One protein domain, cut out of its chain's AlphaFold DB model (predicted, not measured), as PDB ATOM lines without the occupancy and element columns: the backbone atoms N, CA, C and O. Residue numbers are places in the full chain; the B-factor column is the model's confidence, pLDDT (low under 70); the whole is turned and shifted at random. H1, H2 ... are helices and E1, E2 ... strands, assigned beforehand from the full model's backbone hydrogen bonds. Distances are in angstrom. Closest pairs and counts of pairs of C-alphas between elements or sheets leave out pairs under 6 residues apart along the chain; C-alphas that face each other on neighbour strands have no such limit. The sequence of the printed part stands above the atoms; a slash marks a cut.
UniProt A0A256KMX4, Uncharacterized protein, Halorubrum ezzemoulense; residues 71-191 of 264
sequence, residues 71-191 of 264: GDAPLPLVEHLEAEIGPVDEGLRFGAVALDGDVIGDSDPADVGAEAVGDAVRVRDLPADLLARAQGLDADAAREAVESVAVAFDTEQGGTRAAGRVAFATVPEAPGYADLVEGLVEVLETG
ATOM      1  N   GLY A  71     106.126  -8.269  42.992       88.44
ATOM      2  CA  GLY A  71     105.763  -8.625  44.364       88.44
ATOM      3  C   GLY A  71     105.576 -10.135  44.537       88.44
ATOM      4  O   GLY A  71     106.493 -10.903  44.247       88.44
ATOM      5  N   ASP A  72     104.400 -10.539  45.006       85.44
ATOM      6  CA  ASP A  72     103.962 -11.921  45.223       85.44
ATOM      7  C   ASP A  72     103.077 -12.478  44.091       85.44
ATOM      8  O   ASP A  72     102.548 -13.587  44.210       85.44
ATOM      9  N   ALA A  73     102.932 -11.749  42.977       86.81
ATOM     10  CA  ALA A  73     102.104 -12.183  41.859       86.81
ATOM     11  C   ALA A  73     102.588 -13.534  41.285       86.81
ATOM     12  O   ALA A  73     103.793 -13.725  41.062       86.81
ATOM     13  N   PRO A  74     101.673 -14.478  40.986       86.50
ATOM     14  CA  PRO A  74     102.037 -15.777  40.429       86.50
ATOM     15  C   PRO A  74     102.809 -15.651  39.112       86.50
ATOM     16  O   PRO A  74     102.358 -15.013  38.164       86.50
ATOM     17  N   LEU A  75     103.963 -16.311  39.014       86.81
ATOM     18  CA  LEU A  75     104.851 -16.200  37.850       86.81
ATOM     19  C   LEU A  75     104.198 -16.536  36.497       86.81
ATOM     20  O   LEU A  75     104.406 -15.764  35.560       86.81
ATOM     21  N   PRO A  76     103.371 -17.595  36.372       85.44
ATOM     22  CA  PRO A  76     102.648 -17.860  35.128       85.44
ATOM     23  C   PRO A  76     101.718 -16.711  34.711       85.44
ATOM     24  O   PRO A  76     101.570 -16.437  33.521       85.44
ATOM     25  N   LEU A  77     101.121 -16.008  35.682       88.00
ATOM     26  CA  LEU A  77     100.302 -14.822  35.429       88.00
ATOM     27  C   LEU A  77     101.160 -13.658  34.932       88.00
ATOM     28  O   LEU A  77     100.805 -13.027  33.942       88.00
ATOM     29  N   VAL A  78     102.302 -13.402  35.576       91.94
ATOM     30  CA  VAL A  78     103.243 -12.354  35.152       91.94
ATOM     31  C   VAL A  78     103.689 -12.585  33.710       91.94
ATOM     32  O   VAL A  78     103.615 -11.674  32.896       91.94
ATOM     33  N   GLU A  79     104.098 -13.806  33.372       90.44
ATOM     34  CA  GLU A  79     104.568 -14.153  32.027       90.44
ATOM     35  C   GLU A  79     103.466 -13.994  30.970       90.44
ATOM     36  O   GLU A  79     103.725 -13.476  29.882       90.44
ATOM     37  N   HIS A  80     102.229 -14.376  31.296       91.81
ATOM     38  CA  HIS A  80     101.077 -14.151  30.426       91.81
ATOM     39  C   HIS A  80     100.794 -12.655  30.214       91.81
ATOM     40  O   HIS A  80     100.615 -12.210  29.080       91.81
ATOM     41  N   LEU A  81     100.794 -11.863  31.288       94.75
ATOM     42  CA  LEU A  81     100.547 -10.421  31.221       94.75
ATOM     43  C   LEU A  81     101.662  -9.681  30.481       94.75
ATOM     44  O   LEU A  81     101.368  -8.775  29.707       94.75
ATOM     45  N   GLU A  82     102.925 -10.078  30.650       94.75
ATOM     46  CA  GLU A  82     104.036  -9.497  29.891       94.75
ATOM     47  C   GLU A  82     103.936  -9.799  28.390       94.75
ATOM     48  O   GLU A  82     104.321  -8.963  27.573       94.75
ATOM     49  N   ALA A  83     103.395 -10.963  28.019       94.38
ATOM     50  CA  ALA A  83     103.160 -11.323  26.623       94.38
ATOM     51  C   ALA A  83     101.980 -10.559  25.999       94.38
ATOM     52  O   ALA A  83     102.048 -10.182  24.829       94.38
ATOM     53  N   GLU A  84     100.906 -10.333  26.758       95.38
ATOM     54  CA  GLU A  84      99.710  -9.652  26.256       95.38
ATOM     55  C   GLU A  84      99.816  -8.124  26.320       95.38
ATOM     56  O   GLU A  84      99.387  -7.430  25.401       95.38
ATOM     57  N   ILE A  85     100.352  -7.569  27.400       96.19
ATOM     58  CA  ILE A  85     100.372  -6.123  27.640       96.19
ATOM     59  C   ILE A  85     101.725  -5.531  27.249       96.19
ATOM     60  O   ILE A  85     101.782  -4.589  26.461       96.19
ATOM     61  N   GLY A  86     102.797  -6.100  27.788       94.81
ATOM     62  CA  GLY A  86     104.160  -5.596  27.656       94.81
ATOM     63  C   GLY A  86     104.965  -5.861  28.928       94.81
ATOM     64  O   GLY A  86     104.387  -6.157  29.975       94.81
ATOM     65  N   PRO A  87     106.303  -5.787  28.873       93.56
ATOM     66  CA  PRO A  87     107.144  -6.141  30.008       93.56
ATOM     67  C   PRO A  87     106.994  -5.153  31.174       93.56
ATOM     68  O   PRO A  87     106.735  -3.960  30.992       93.56
ATOM     69  N   VAL A  88     107.240  -5.632  32.396       94.50
ATOM     70  CA  VAL A  88     107.201  -4.797  33.621       94.50
ATOM     71  C   VAL A  88     108.162  -3.612  33.539       94.50
ATOM     72  O   VAL A  88     107.860  -2.510  34.013       94.50
ATOM     73  N   ASP A  89     109.297  -3.824  32.877       90.56
ATOM     74  CA  ASP A  89     110.320  -2.803  32.667       90.56
ATOM     75  C   ASP A  89     109.869  -1.677  31.723       90.56
ATOM     76  O   ASP A  89     110.404  -0.570  31.810       90.56
ATOM     77  N   GLU A  90     108.872  -1.918  30.868       91.19
ATOM     78  CA  GLU A  90     108.349  -0.914  29.932       91.19
ATOM     79  C   GLU A  90     107.104  -0.193  30.448       91.19
ATOM     80  O   GLU A  90     106.850   0.928  30.014       91.19
ATOM     81  N   GLY A  91     106.375  -0.758  31.414       94.56
ATOM     82  CA  GLY A  91     105.190  -0.077  31.939       94.56
ATOM     83  C   GLY A  91     104.161  -0.945  32.645       94.56
ATOM     84  O   GLY A  91     103.318  -0.391  33.347       94.56
ATOM     85  N   LEU A  92     104.227  -2.274  32.545       96.31
ATOM     86  CA  LEU A  92     103.230  -3.140  33.177       96.31
ATOM     87  C   LEU A  92     103.229  -2.984  34.708       96.31
ATOM     88  O   LEU A  92     104.259  -3.146  35.367       96.31
ATOM     89  N   ARG A  93     102.065  -2.668  35.277       96.31
ATOM     90  CA  ARG A  93     101.816  -2.569  36.720       96.31
ATOM     91  C   ARG A  93     100.669  -3.484  37.119       96.31
ATOM     92  O   ARG A  93      99.786  -3.760  36.312       96.31
ATOM     93  N   PHE A  94     100.688  -3.939  38.363       95.25
ATOM     94  CA  PHE A  94      99.660  -4.812  38.924       95.25
ATOM     95  C   PHE A  94      98.630  -3.972  39.679       95.25
ATOM     96  O   PHE A  94      98.986  -2.986  40.325       95.25
ATOM     97  N   GLY A  95      97.356  -4.323  39.517       95.19
ATOM     98  CA  GLY A  95      96.239  -3.653  40.174       95.19
ATOM     99  C   GLY A  95      95.838  -4.321  41.488       95.19
ATOM    100  O   GLY A  95      96.492  -5.245  41.967       95.19
ATOM    101  N   ALA A  96      94.745  -3.844  42.076       94.62
ATOM    102  CA  ALA A  96      94.231  -4.308  43.360       94.62
ATOM    103  C   ALA A  96      93.435  -5.621  43.261       94.62
ATOM    104  O   ALA A  96      93.181  -6.261  44.283       94.62
ATOM    105  N   VAL A  97      93.022  -6.029  42.055       93.31
ATOM    106  CA  VAL A  97      92.293  -7.285  41.855       93.31
ATOM    107  C   VAL A  97      93.287  -8.441  41.835       93.31
ATOM    108  O   VAL A  97      93.956  -8.697  40.834       93.31
ATOM    109  N   ALA A  98      93.363  -9.168  42.947       85.94
ATOM    110  CA  ALA A  98      94.155 -10.384  43.040       85.94
ATOM    111  C   ALA A  98      93.423 -11.570  42.391       85.94
ATOM    112  O   ALA A  98      92.220 -11.761  42.576       85.94
ATOM    113  N   LEU A  99      94.169 -12.397  41.659       79.81
ATOM    114  CA  LEU A  99      93.727 -13.731  41.263       79.81
ATOM    115  C   LEU A  99      94.280 -14.717  42.292       79.81
ATOM    116  O   LEU A  99      95.494 -14.903  42.377       79.81
ATOM    117  N   ASP A 100      93.399 -15.321  43.089       64.75
ATOM    118  CA  ASP A 100      93.814 -16.308  44.085       64.75
ATOM    119  C   ASP A 100      94.548 -17.479  43.417       64.75
ATOM    120  O   ASP A 100      94.167 -17.953  42.343       64.75
ATOM    121  N   GLY A 101      95.575 -17.998  44.096       53.91
ATOM    122  CA  GLY A 101      96.368 -19.138  43.622       53.91
ATOM    123  C   GLY A 101      95.543 -20.402  43.345       53.91
ATOM    124  O   GLY A 101      95.956 -21.214  42.530       53.91
ATOM    125  N   ASP A 102      94.348 -20.538  43.930       52.56
ATOM    126  CA  ASP A 102      93.406 -21.629  43.631       52.56
ATOM    127  C   ASP A 102      92.809 -21.536  42.213       52.56
ATOM    128  O   ASP A 102      92.528 -22.564  41.597       52.56
ATOM    129  N   VAL A 103      92.645 -20.324  41.663       55.19
ATOM    130  CA  VAL A 103      92.175 -20.102  40.279       55.19
ATOM    131  C   VAL A 103      93.267 -20.489  39.280       55.19
ATOM    132  O   VAL A 103      92.983 -20.996  38.197       55.19
ATOM    133  N   ILE A 104      94.520 -20.297  39.687       54.00
ATOM    134  CA  ILE A 104      95.726 -20.633  38.925       54.00
ATOM    135  C   ILE A 104      96.227 -22.051  39.295       54.00
ATOM    136  O   ILE A 104      97.178 -22.548  38.713       54.00
ATOM    137  N   GLY A 105      95.519 -22.754  40.187       43.72
ATOM    138  CA  GLY A 105      95.800 -24.112  40.645       43.72
ATOM    139  C   GLY A 105      96.998 -24.225  41.597       43.72
ATOM    140  O   GLY A 105      98.122 -23.894  41.246       43.72
ATOM    141  N   ASP A 106      96.787 -24.864  42.756       40.94
ATOM    142  CA  ASP A 106      97.831 -25.352  43.690       40.94
ATOM    143  C   ASP A 106      98.638 -26.545  43.113       40.94
ATOM    144  O   ASP A 106      99.147 -27.414  43.824       40.94
ATOM    145  N   SER A 107      98.673 -26.661  41.784       42.47
ATOM    146  CA  SER A 107      99.393 -27.709  41.065       42.47
ATOM    147  C   SER A 107     100.784 -27.204  40.707       42.47
ATOM    148  O   SER A 107     100.996 -26.004  40.563       42.47
ATOM    149  N   ASP A 108     101.733 -28.133  40.600       45.28
ATOM    150  CA  ASP A 108     103.122 -27.879  40.209       45.28
ATOM    151  C   ASP A 108     103.178 -26.803  39.095       45.28
ATOM    152  O   ASP A 108     102.413 -26.923  38.139       45.28
ATOM    153  N   PRO A 109     104.014 -25.747  39.168       44.56
ATOM    154  CA  PRO A 109     104.083 -24.700  38.136       44.56
ATOM    155  C   PRO A 109     104.329 -25.225  36.707       44.56
ATOM    156  O   PRO A 109     104.115 -24.497  35.743       44.56
ATOM    157  N   ALA A 110     104.736 -26.489  36.554       46.97
ATOM    158  CA  ALA A 110     104.809 -27.194  35.274       46.97
ATOM    159  C   ALA A 110     103.453 -27.708  34.725       46.97
ATOM    160  O   ALA A 110     103.358 -27.992  33.531       46.97
ATOM    161  N   ASP A 111     102.428 -27.840  35.572       45.19
ATOM    162  CA  ASP A 111     101.098 -28.395  35.271       45.19
ATOM    163  C   ASP A 111      99.995 -27.322  35.195       45.19
ATOM    164  O   ASP A 111      98.892 -27.606  34.711       45.19
ATOM    165  N   VAL A 112     100.274 -26.081  35.614       52.34
ATOM    166  CA  VAL A 112      99.392 -24.945  35.324       52.34
ATOM    167  C   VAL A 112      99.559 -24.569  33.856       52.34
ATOM    168  O   VAL A 112     100.467 -23.837  33.467       52.34
ATOM    169  N   GLY A 113      98.698 -25.114  33.002       53.19
ATOM    170  CA  GLY A 113      98.713 -24.768  31.586       53.19
ATOM    171  C   GLY A 113      98.483 -23.268  31.400       53.19
ATOM    172  O   GLY A 113      97.547 -22.713  31.970       53.19
ATOM    173  N   ALA A 114      99.288 -22.627  30.548       57.19
ATOM    174  CA  ALA A 114      99.117 -21.229  30.134       57.19
ATOM    175  C   ALA A 114      97.677 -20.893  29.678       57.19
ATOM    176  O   ALA A 114      97.258 -19.740  29.741       57.19
ATOM    177  N   GLU A 115      96.910 -21.906  29.258       59.72
ATOM    178  CA  GLU A 115      95.483 -21.808  28.935       59.72
ATOM    179  C   GLU A 115      94.618 -21.400  30.144       59.72
ATOM    180  O   GLU A 115      93.772 -20.527  30.000       59.72
ATOM    181  N   ALA A 116      94.857 -21.943  31.344       66.62
ATOM    182  CA  ALA A 116      94.069 -21.609  32.539       66.62
ATOM    183  C   ALA A 116      94.309 -20.164  33.009       66.62
ATOM    184  O   ALA A 116      93.380 -19.484  33.438       66.62
ATOM    185  N   VAL A 117      95.549 -19.679  32.877       70.56
ATOM    186  CA  VAL A 117      95.900 -18.278  33.146       70.56
ATOM    187  C   VAL A 117      95.230 -17.359  32.126       70.56
ATOM    188  O   VAL A 117      94.620 -16.369  32.515       70.56
ATOM    189  N   GLY A 118      95.293 -17.707  30.837       68.75
ATOM    190  CA  GLY A 118      94.649 -16.933  29.774       68.75
ATOM    191  C   GLY A 118      93.124 -16.870  29.900       68.75
ATOM    192  O   GLY A 118      92.525 -15.861  29.546       68.75
ATOM    193  N   ASP A 119      92.493 -17.904  30.457       81.56
ATOM    194  CA  ASP A 119      91.055 -17.899  30.733       81.56
ATOM    195  C   ASP A 119      90.686 -17.070  31.976       81.56
ATOM    196  O   ASP A 119      89.541 -16.623  32.077       81.56
ATOM    197  N   ALA A 120      91.624 -16.837  32.903       86.50
ATOM    198  CA  ALA A 120      91.409 -16.099  34.154       86.50
ATOM    199  C   ALA A 120      91.449 -14.568  33.991       86.50
ATOM    200  O   ALA A 120      90.984 -13.837  34.872       86.50
ATOM    201  N   VAL A 121      91.992 -14.069  32.876       92.75
ATOM    202  CA  VAL A 121      92.139 -12.633  32.606       92.75
ATOM    203  C   VAL A 121      91.683 -12.278  31.196       92.75
ATOM    204  O   VAL A 121      91.960 -12.972  30.227       92.75
ATOM    205  N   ARG A 122      91.000 -11.142  31.057       94.31
ATOM    206  CA  ARG A 122      90.610 -10.567  29.768       94.31
ATOM    207  C   ARG A 122      91.306  -9.228  29.569       94.31
ATOM    208  O   ARG A 122      91.017  -8.266  30.278       94.31
ATOM    209  N   VAL A 123      92.166  -9.160  28.554       95.69
ATOM    210  CA  VAL A 123      92.895  -7.940  28.181       95.69
ATOM    211  C   VAL A 123      92.086  -7.095  27.195       95.69
ATOM    212  O   VAL A 123      91.530  -7.613  26.223       95.69
ATOM    213  N   ARG A 124      92.012  -5.784  27.439       96.00
ATOM    214  CA  ARG A 124      91.327  -4.787  26.600       96.00
ATOM    215  C   ARG A 124      92.127  -3.493  26.519       96.00
ATOM    216  O   ARG A 124      93.017  -3.265  27.329       96.00
ATOM    217  N   ASP A 125      91.776  -2.638  25.566       96.94
ATOM    218  CA  ASP A 125      92.301  -1.275  25.512       96.94
ATOM    219  C   ASP A 125      91.605  -0.392  26.559       96.94
ATOM    220  O   ASP A 125      90.397  -0.502  26.795       96.94
ATOM    221  N   LEU A 126      92.370   0.495  27.194       96.88
ATOM    222  CA  LEU A 126      91.839   1.543  28.059       96.88
ATOM    223  C   LEU A 126      91.091   2.595  27.216       96.88
ATOM    224  O   LEU A 126      91.501   2.882  26.086       96.88
ATOM    225  N   PRO A 127      90.031   3.235  27.752       97.19
ATOM    226  CA  PRO A 127      89.322   4.309  27.059       97.19
ATOM    227  C   PRO A 127      90.189   5.574  27.017       97.19
ATOM    228  O   PRO A 127      90.047   6.466  27.850       97.19
ATOM    229  N   ALA A 128      91.111   5.639  26.055       96.44
ATOM    230  CA  ALA A 128      92.230   6.580  26.050       96.44
ATOM    231  C   ALA A 128      91.810   8.049  26.221       96.44
ATOM    232  O   ALA A 128      92.377   8.745  27.060       96.44
ATOM    233  N   ASP A 129      90.795   8.512  25.485       97.44
ATOM    234  CA  ASP A 129      90.345   9.908  25.559       97.44
ATOM    235  C   ASP A 129      89.688  10.234  26.912       97.44
ATOM    236  O   ASP A 129      89.926  11.305  27.476       97.44
ATOM    237  N   LEU A 130      88.883   9.306  27.447       98.00
ATOM    238  CA  LEU A 130      88.237   9.455  28.755       98.00
ATOM    239  C   LEU A 130      89.283   9.469  29.871       98.00
ATOM    240  O   LEU A 130      89.297  10.378  30.699       98.00
ATOM    241  N   LEU A 131      90.189   8.490  29.855       98.12
ATOM    242  CA  LEU A 131      91.260   8.352  30.833       98.12
ATOM    243  C   LEU A 131      92.199   9.561  30.797       98.12
ATOM    244  O   LEU A 131      92.513  10.127  31.841       98.12
ATOM    245  N   ALA A 132      92.593  10.019  29.606       97.62
ATOM    246  CA  ALA A 132      93.433  11.200  29.461       97.62
ATOM    247  C   ALA A 132      92.756  12.456  30.026       97.62
ATOM    248  O   ALA A 132      93.429  13.268  30.671       97.62
ATOM    249  N   ARG A 133      91.436  12.611  29.825       98.00
ATOM    250  CA  ARG A 133      90.678  13.727  30.403       98.00
ATOM    251  C   ARG A 133      90.594  13.634  31.923       98.00
ATOM    252  O   ARG A 133      90.837  14.653  32.570       98.00
ATOM    253  N   ALA A 134      90.290  12.453  32.463       98.06
ATOM    254  CA  ALA A 134      90.231  12.194  33.902       98.06
ATOM    255  C   ALA A 134      91.577  12.511  34.566       98.06
ATOM    256  O   ALA A 134      91.641  13.326  35.477       98.06
ATOM    257  N   GLN A 135      92.675  11.996  34.009       96.88
ATOM    258  CA  GLN A 135      94.035  12.268  34.483       96.88
ATOM    259  C   GLN A 135      94.441  13.749  34.384       96.88
ATOM    260  O   GLN A 135      95.399  14.172  35.027       96.88
ATOM    261  N   GLY A 136      93.782  14.526  33.519       96.75
ATOM    262  CA  GLY A 136      93.966  15.974  33.431       96.75
ATOM    263  C   GLY A 136      93.221  16.757  34.518       96.75
ATOM    264  O   GLY A 136      93.596  17.897  34.781       96.75
ATOM    265  N   LEU A 137      92.184  16.169  35.124       96.75
ATOM    266  CA  LEU A 137      91.479  16.716  36.289       96.75
ATOM    267  C   LEU A 137      92.162  16.279  37.581       96.75
ATOM    268  O   LEU A 137      92.552  17.124  38.383       96.75
ATOM    269  N   ASP A 138      92.342  14.968  37.735       97.50
ATOM    270  CA  ASP A 138      92.957  14.342  38.896       97.50
ATOM    271  C   ASP A 138      93.714  13.080  38.455       97.50
ATOM    272  O   ASP A 138      93.130  12.053  38.101       97.50
ATOM    273  N   ALA A 139      95.043  13.180  38.408       95.81
ATOM    274  CA  ALA A 139      95.906  12.091  37.962       95.81
ATOM    275  C   ALA A 139      95.931  10.915  38.946       95.81
ATOM    276  O   ALA A 139      96.025   9.769  38.501       95.81
ATOM    277  N   ASP A 140      95.839  11.196  40.247       96.25
ATOM    278  CA  ASP A 140      95.901  10.177  41.290       96.25
ATOM    279  C   ASP A 140      94.573   9.415  41.343       96.25
ATOM    280  O   ASP A 140      94.575   8.188  41.262       96.25
ATOM    281  N   ALA A 141      93.438  10.125  41.335       97.88
ATOM    282  CA  ALA A 141      92.117   9.495  41.327       97.88
ATOM    283  C   ALA A 141      91.864   8.692  40.039       97.88
ATOM    284  O   ALA A 141      91.332   7.584  40.081       97.88
ATOM    285  N   ALA A 142      92.302   9.197  38.878       97.81
ATOM    286  CA  ALA A 142      92.188   8.446  37.627       97.81
ATOM    287  C   ALA A 142      93.057   7.179  37.623       97.81
ATOM    288  O   ALA A 142      92.673   6.174  37.025       97.81
ATOM    289  N   ARG A 143      94.226   7.211  38.276       97.06
ATOM    290  CA  ARG A 143      95.054   6.014  38.451       97.06
ATOM    291  C   ARG A 143      94.381   5.020  39.395       97.06
ATOM    292  O   ARG A 143      94.303   3.847  39.046       97.06
ATOM    293  N   GLU A 144      93.874   5.476  40.535       97.56
ATOM    294  CA  GLU A 144      93.161   4.640  41.510       97.56
ATOM    295  C   GLU A 144      91.929   3.958  40.889       97.56
ATOM    296  O   GLU A 144      91.691   2.770  41.113       97.56
ATOM    297  N   ALA A 145      91.196   4.665  40.025       98.19
ATOM    298  CA  ALA A 145      90.072   4.102  39.278       98.19
ATOM    299  C   ALA A 145      90.488   2.936  38.358       98.19
ATOM    300  O   ALA A 145      89.735   1.979  38.216       98.19
ATOM    301  N   VAL A 146      91.687   2.976  37.761       98.38
ATOM    302  CA  VAL A 146      92.228   1.853  36.971       98.38
ATOM    303  C   VAL A 146      92.728   0.735  37.885       98.38
ATOM    304  O   VAL A 146      92.431  -0.434  37.657       98.38
ATOM    305  N   GLU A 147      93.486   1.089  38.922       97.38
ATOM    306  CA  GLU A 147      94.123   0.137  39.832       97.38
ATOM    307  C   GLU A 147      93.091  -0.705  40.592       97.38
ATOM    308  O   GLU A 147      93.263  -1.913  40.716       97.38
ATOM    309  N   SER A 148      91.989  -0.098  41.035       97.44
ATOM    310  CA  SER A 148      90.956  -0.765  41.840       97.44
ATOM    311  C   SER A 148      90.186  -1.868  41.103       97.44
ATOM    312  O   SER A 148      89.659  -2.776  41.744       97.44
ATOM    313  N   VAL A 149      90.142  -1.814  39.769       97.50
ATOM    314  CA  VAL A 149      89.357  -2.735  38.929       97.50
ATOM    315  C   VAL A 149      90.212  -3.695  38.102       97.50
ATOM    316  O   VAL A 149      89.687  -4.629  37.498       97.50
ATOM    317  N   ALA A 150      91.522  -3.468  38.038       97.50
ATOM    318  CA  ALA A 150      92.428  -4.227  37.190       97.50
ATOM    319  C   ALA A 150      93.185  -5.310  37.966       97.50
ATOM    320  O   ALA A 150      93.564  -5.129  39.123       97.50
ATOM    321  N   VAL A 151      93.485  -6.410  37.273       96.75
ATOM    322  CA  VAL A 151      94.549  -7.349  37.667       96.75
ATOM    323  C   VAL A 151      95.903  -6.743  37.322       96.75
ATOM    324  O   VAL A 151      96.840  -6.776  38.116       96.75
ATOM    325  N   ALA A 152      96.006  -6.153  36.133       97.31
ATOM    326  CA  ALA A 152      97.182  -5.421  35.699       97.31
ATOM    327  C   ALA A 152      96.823  -4.404  34.620       97.31
ATOM    328  O   ALA A 152      95.805  -4.527  33.940       97.31
ATOM    329  N   PHE A 153      97.663  -3.396  34.448       98.12
ATOM    330  CA  PHE A 153      97.477  -2.354  33.451       98.12
ATOM    331  C   PHE A 153      98.820  -1.831  32.968       98.12
ATOM    332  O   PHE A 153      99.820  -1.845  33.689       98.12
ATOM    333  N   ASP A 154      98.831  -1.381  31.723       97.44
ATOM    334  CA  ASP A 154      99.982  -0.726  31.138       97.44
ATOM    335  C   ASP A 154     100.083   0.726  31.607       97.44
ATOM    336  O   ASP A 154      99.107   1.376  32.011       97.44
ATOM    337  N   THR A 155     101.300   1.244  31.573       96.56
ATOM    338  CA  THR A 155     101.579   2.622  31.933       96.56
ATOM    339  C   THR A 155     102.623   3.226  31.014       96.56
ATOM    340  O   THR A 155     103.516   2.567  30.500       96.56
ATOM    341  N   GLU A 156     102.552   4.539  30.867       91.75
ATOM    342  CA  GLU A 156     103.584   5.346  30.243       91.75
ATOM    343  C   GLU A 156     104.321   6.199  31.291       91.75
ATOM    344  O   GLU A 156     104.016   6.191  32.490       91.75
ATOM    345  N   GLN A 157     105.324   6.956  30.833       84.81
ATOM    346  CA  GLN A 157     106.115   7.867  31.673       84.81
ATOM    347  C   GLN A 157     106.774   7.157  32.867       84.81
ATOM    348  O   GLN A 157     106.717   7.620  34.010       84.81
ATOM    349  N   GLY A 158     107.390   6.003  32.594       72.94
ATOM    350  CA  GLY A 158     108.182   5.263  33.574       72.94
ATOM    351  C   GLY A 158     107.363   4.647  34.709       72.94
ATOM    352  O   GLY A 158     107.858   4.579  35.832       72.94
ATOM    353  N   GLY A 159     106.122   4.220  34.454       81.62
ATOM    354  CA  GLY A 159     105.310   3.520  35.458       81.62
ATOM    355  C   GLY A 159     104.147   4.316  36.044       81.62
ATOM    356  O   GLY A 159     103.367   3.778  36.831       81.62
ATOM    357  N   THR A 160     104.067   5.617  35.760       85.00
ATOM    358  CA  THR A 160     103.280   6.546  36.590       85.00
ATOM    359  C   THR A 160     101.883   6.800  36.048       85.00
ATOM    360  O   THR A 160     100.940   6.923  36.831       85.00
ATOM    361  N   ARG A 161     101.717   6.822  34.724       92.94
ATOM    362  CA  ARG A 161     100.460   7.204  34.081       92.94
ATOM    363  C   ARG A 161      99.842   6.009  33.369       92.94
ATOM    364  O   ARG A 161     100.441   5.503  32.432       92.94
ATOM    365  N   ALA A 162      98.657   5.573  33.797       96.19
ATOM    366  CA  ALA A 162      97.931   4.489  33.130       96.19
ATOM    367  C   ALA A 162      97.615   4.858  31.671       96.19
ATOM    368  O   ALA A 162      97.132   5.962  31.403       96.19
ATOM    369  N   ALA A 163      97.908   3.953  30.743       96.12
ATOM    370  CA  ALA A 163      97.702   4.121  29.305       96.12
ATOM    371  C   ALA A 163      97.723   2.745  28.627       96.12
ATOM    372  O   ALA A 163      98.102   1.773  29.256       96.12
ATOM    373  N   GLY A 164      97.319   2.637  27.361       96.19
ATOM    374  CA  GLY A 164      97.432   1.371  26.629       96.19
ATOM    375  C   GLY A 164      96.392   0.332  27.050       96.19
ATOM    376  O   GLY A 164      95.192   0.579  26.915       96.19
ATOM    377  N   ARG A 165      96.843  -0.846  27.495       97.50
ATOM    378  CA  ARG A 165      95.985  -2.016  27.758       97.50
ATOM    379  C   ARG A 165      95.752  -2.243  29.255       97.50
ATOM    380  O   ARG A 165      96.548  -1.841  30.097       97.50
ATOM    381  N   VAL A 166      94.669  -2.937  29.580       98.00
ATOM    382  CA  VAL A 166      94.281  -3.344  30.937       98.00
ATOM    383  C   VAL A 166      93.791  -4.788  30.930       98.00
ATOM    384  O   VAL A 166      93.099  -5.208  30.004       98.00
ATOM    385  N   ALA A 167      94.155  -5.549  31.956       97.31
ATOM    386  CA  ALA A 167      93.697  -6.906  32.207       97.31
ATOM    387  C   ALA A 167      92.675  -6.916  33.350       97.31
ATOM    388  O   ALA A 167      92.983  -6.502  34.469       97.31
ATOM    389  N   PHE A 168      91.479  -7.430  33.072       96.44
ATOM    390  CA  PHE A 168      90.422  -7.648  34.063       96.44
ATOM    391  C   PHE A 168      90.328  -9.124  34.420       96.44
ATOM    392  O   PHE A 168      90.441  -9.970  33.532       96.44
ATOM    393  N   ALA A 169      90.060  -9.439  35.683       94.12
ATOM    394  CA  ALA A 169      89.754 -10.809  36.064       94.12
ATOM    395  C   ALA A 169      88.456 -11.274  35.379       94.12
ATOM    396  O   ALA A 169      87.517 -10.500  35.198       94.12
ATOM    397  N   THR A 170      88.394 -12.543  34.987       91.44
ATOM    398  CA  THR A 170      87.190 -13.157  34.395       91.44
ATOM    399  C   THR A 170      86.346 -13.905  35.424       91.44
ATOM    400  O   THR A 170      85.297 -14.458  35.081       91.44
ATOM    401  N   VAL A 171      86.797 -13.942  36.684       87.38
ATOM    402  CA  VAL A 171      86.057 -14.577  37.773       87.38
ATOM    403  C   VAL A 171      84.734 -13.837  38.011       87.38
ATOM    404  O   VAL A 171      84.671 -12.617  37.847       87.38
ATOM    405  N   PRO A 172      83.657 -14.549  38.391       82.81
ATOM    406  CA  PRO A 172      82.386 -13.910  38.705       82.81
ATOM    407  C   PRO A 172      82.552 -12.830  39.776       82.81
ATOM    408  O   PRO A 172      83.349 -12.999  40.695       82.81
ATOM    409  N   GLU A 173      81.764 -11.758  39.675       85.94
ATOM    410  CA  GLU A 173      81.722 -10.650  40.648       85.94
ATOM    411  C   GLU A 173      82.991  -9.780  40.705       85.94
ATOM    412  O   GLU A 173      82.985  -8.767  41.404       85.94
ATOM    413  N   ALA A 174      84.046 -10.112  39.950       91.19
ATOM    414  CA  ALA A 174      85.165  -9.201  39.769       91.19
ATOM    415  C   ALA A 174      84.734  -7.957  38.976       91.19
ATOM    416  O   ALA A 174      83.922  -8.069  38.049       91.19
ATOM    417  N   PRO A 175      85.290  -6.782  39.312       95.56
ATOM    418  CA  PRO A 175      85.054  -5.577  38.538       95.56
ATOM    419  C   PRO A 175      85.620  -5.731  37.122       95.56
ATOM    420  O   PRO A 175      86.599  -6.442  36.878       95.56
ATOM    421  N   GLY A 176      84.990  -5.050  36.175       95.00
ATOM    422  CA  GLY A 176      85.345  -5.095  34.769       95.00
ATOM    423  C   GLY A 176      85.416  -3.715  34.129       95.00
ATOM    424  O   GLY A 176      85.579  -2.676  34.764       95.00
ATOM    425  N   TYR A 177      85.265  -3.705  32.807       95.56
ATOM    426  CA  TYR A 177      85.350  -2.477  32.016       95.56
ATOM    427  C   TYR A 177      84.238  -1.464  32.340       95.56
ATOM    428  O   TYR A 177      84.442  -0.264  32.185       95.56
ATOM    429  N   ALA A 178      83.062  -1.930  32.777       94.94
ATOM    430  CA  ALA A 178      81.981  -1.044  33.207       94.94
ATOM    431  C   ALA A 178      82.392  -0.250  34.454       94.94
ATOM    432  O   ALA A 178      82.307   0.974  34.441       94.94
ATOM    433  N   ASP A 179      82.932  -0.943  35.459       97.06
ATOM    434  CA  ASP A 179      83.404  -0.355  36.714       97.06
ATOM    435  C   ASP A 179      84.561   0.625  36.474       97.06
ATOM    436  O   ASP A 179      84.595   1.699  37.067       97.06
ATOM    437  N   LEU A 180      85.462   0.320  35.527       97.94
ATOM    438  CA  LEU A 180      86.486   1.272  35.081       97.94
ATOM    439  C   LEU A 180      85.861   2.575  34.554       97.94
ATOM    440  O   LEU A 180      86.307   3.668  34.896       97.94
ATOM    441  N   VAL A 181      84.863   2.470  33.673       97.94
ATOM    442  CA  VAL A 181      84.201   3.648  33.095       97.94
ATOM    443  C   VAL A 181      83.473   4.438  34.179       97.94
ATOM    444  O   VAL A 181      83.554   5.663  34.164       97.94
ATOM    445  N   GLU A 182      82.804   3.764  35.113       97.50
ATOM    446  CA  GLU A 182      82.133   4.398  36.251       97.50
ATOM    447  C   GLU A 182      83.130   5.147  37.147       97.50
ATOM    448  O   GLU A 182      82.947   6.341  37.373       97.50
ATOM    449  N   GLY A 183      84.246   4.524  37.537       98.00
ATOM    450  CA  GLY A 183      85.285   5.194  38.327       98.00
ATOM    451  C   GLY A 183      85.893   6.411  37.617       98.00
ATOM    452  O   GLY A 183      86.129   7.448  38.232       98.00
ATOM    453  N   LEU A 184      86.092   6.350  36.295       98.31
ATOM    454  CA  LEU A 184      86.551   7.516  35.525       98.31
ATOM    455  C   LEU A 184      85.479   8.611  35.410       98.31
ATOM    456  O   LEU A 184      85.824   9.793  35.365       98.31
ATOM    457  N   VAL A 185      84.195   8.247  35.362       98.31
ATOM    458  CA  VAL A 185      83.080   9.204  35.394       98.31
ATOM    459  C   VAL A 185      83.068   9.970  36.712       98.31
ATOM    460  O   VAL A 185      82.988  11.194  36.664       98.31
ATOM    461  N   GLU A 186      83.248   9.291  37.847       98.12
ATOM    462  CA  GLU A 186      83.335   9.939  39.165       98.12
ATOM    463  C   GLU A 186      84.456  10.992  39.209       98.12
ATOM    464  O   GLU A 186      84.272  12.091  39.738       98.12
ATOM    465  N   VAL A 187      85.603  10.718  38.576       98.19
ATOM    466  CA  VAL A 187      86.682  11.714  38.444       98.19
ATOM    467  C   VAL A 187      86.238  12.910  37.596       98.19
ATOM    468  O   VAL A 187      86.518  14.056  37.953       98.19
ATOM    469  N   LEU A 188      85.539  12.683  36.478       98.06
ATOM    470  CA  LEU A 188      85.051  13.768  35.619       98.06
ATOM    471  C   LEU A 188      83.997  14.644  36.308       98.06
ATOM    472  O   LEU A 188      83.993  15.854  36.079       98.06
ATOM    473  N   GLU A 189      83.147  14.079  37.165       96.81
ATOM    474  CA  GLU A 189      82.121  14.821  37.917       96.81
ATOM    475  C   GLU A 189      82.710  15.886  38.854       96.81
ATOM    476  O   GLU A 189      82.021  16.826  39.242       96.81
ATOM    477  N   THR A 190      84.006  15.807  39.173       95.00
ATOM    478  CA  THR A 190      84.702  16.862  39.930       95.00
ATOM    479  C   THR A 190      84.953  18.135  39.115       95.00
ATOM    480  O   THR A 190      85.159  19.203  39.694       95.00
ATOM    481  N   GLY A 191      84.968  18.028  37.782       92.06
ATOM    482  CA  GLY A 191      85.331  19.111  36.867       92.06
ATOM    483  C   GLY A 191      84.241  19.517  35.878       92.06
ATOM    484  O   GLY A 191      84.415  20.525  35.204       92.06
TER     485      GLY A 191
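This is residues 71 to 191 of the 264 residues of an uncharacterized protein of Halorubrum ezzemoulense (UniProt A0A256KMX4). A small antiparallel sheet of three strands, E1, E3 and E2, stands in the middle of an elongated domain, with the cluster of H3, H4 and H5 toward one end and H1 and H2 toward the other. H4 covers one face of the sheet and H1 packs on the other, while the long unnamed stretch of residues 85 to 113 passes the edge strand E2, where residues 93 to 94 pair with it, and runs on to the far end. The 121 printed residues hold, along the chain, H1 H2 E1 H3 H4 E2 E3 H5, with the sheet order E1, E3, E2; the class is mixed, helices and strands. The whole is compact, with a radius of gyration of the C-alphas of 14.5 A and spans of 50 by 31 by 21 A.

H1, residues 75 to 84, begins at C-alpha 75 at (104.851, -16.200, 37.850) and is 14.3 A long. H2 is residues 114 to 120, and E1, residues 121 to 125, is 13.4 A long. H3, residues 128 to 137, is 14.4 A long, and H4 is residues 139 to 147. E2 is residues 152 to 156. E3, residues 161 to 169, is 21.0 A long and bends by 87 degrees at residue 164. H5, residues 177 to 189, is 18.6 A long and ends at C-alpha 189 at (82.121, 14.821, 37.917).

E3 is the inner strand, antiparallel to E1, with N 122 and O 168 2.8 A apart, and to E2, with N 154 and O 165 2.8 A apart; E2 and E3 form a hairpin. E1, H3 H4 and E2 make a split strand-helix-strand unit, two strands running the same way with E3 between them, and its crossover is right-handed. There are three layers, helices on both faces: H4 is over E3 and E2 at a height of 9.1 A, and H1, on the opposite face at 8.9 A, is only just over none of the strands, with 2 C-alphas falling on E3 and 2 on E2. H3 only grazes the sheet with residues 128 to 135, and H5 with residues 177 to 180. H4 and H5 touch at Ala 145 and Gly 183, their closest C-alphas, 5.0 A apart, at a shallow tilt of 18 degrees, opposite ways. The helical hairpin H3 and H4 touches, closest at the C-alphas of Gln 135 and Ala 142, 5.3 A, at a steep tilt of 45 degrees. H5 touches H3 with residues 184 to 188 alone, closest at the C-alphas of Ala 134 and Leu 188, 5.7 A, the same way at a shallow tilt of 34.9 degrees, only just short of steep. H1 and H2 touch about perpendicular, at 81 degrees, closest at the C-alphas of Leu 77 and Val 117, 6.0 A, and both are apart from H3, H4 and H5. Helix packing is part aligned, part crossed, with 2 of 4 touching pairs at a shallow tilt. H2 is only just not on the sheet, with 4 pairs of C-alphas within 10 A. In H1, H2, H3, H4 and H5 every O i to N i+4 pair is within hydrogen-bond range.

The C-alphas farthest apart, those of Asp 108 and Gly 191, are 50.4 A apart. The printed part has no cut. The link from H1 to H2, 29 residues, is long. The mean pLDDT of the printed part is 87.6, and residues 100 to 116 and 118 are under 70.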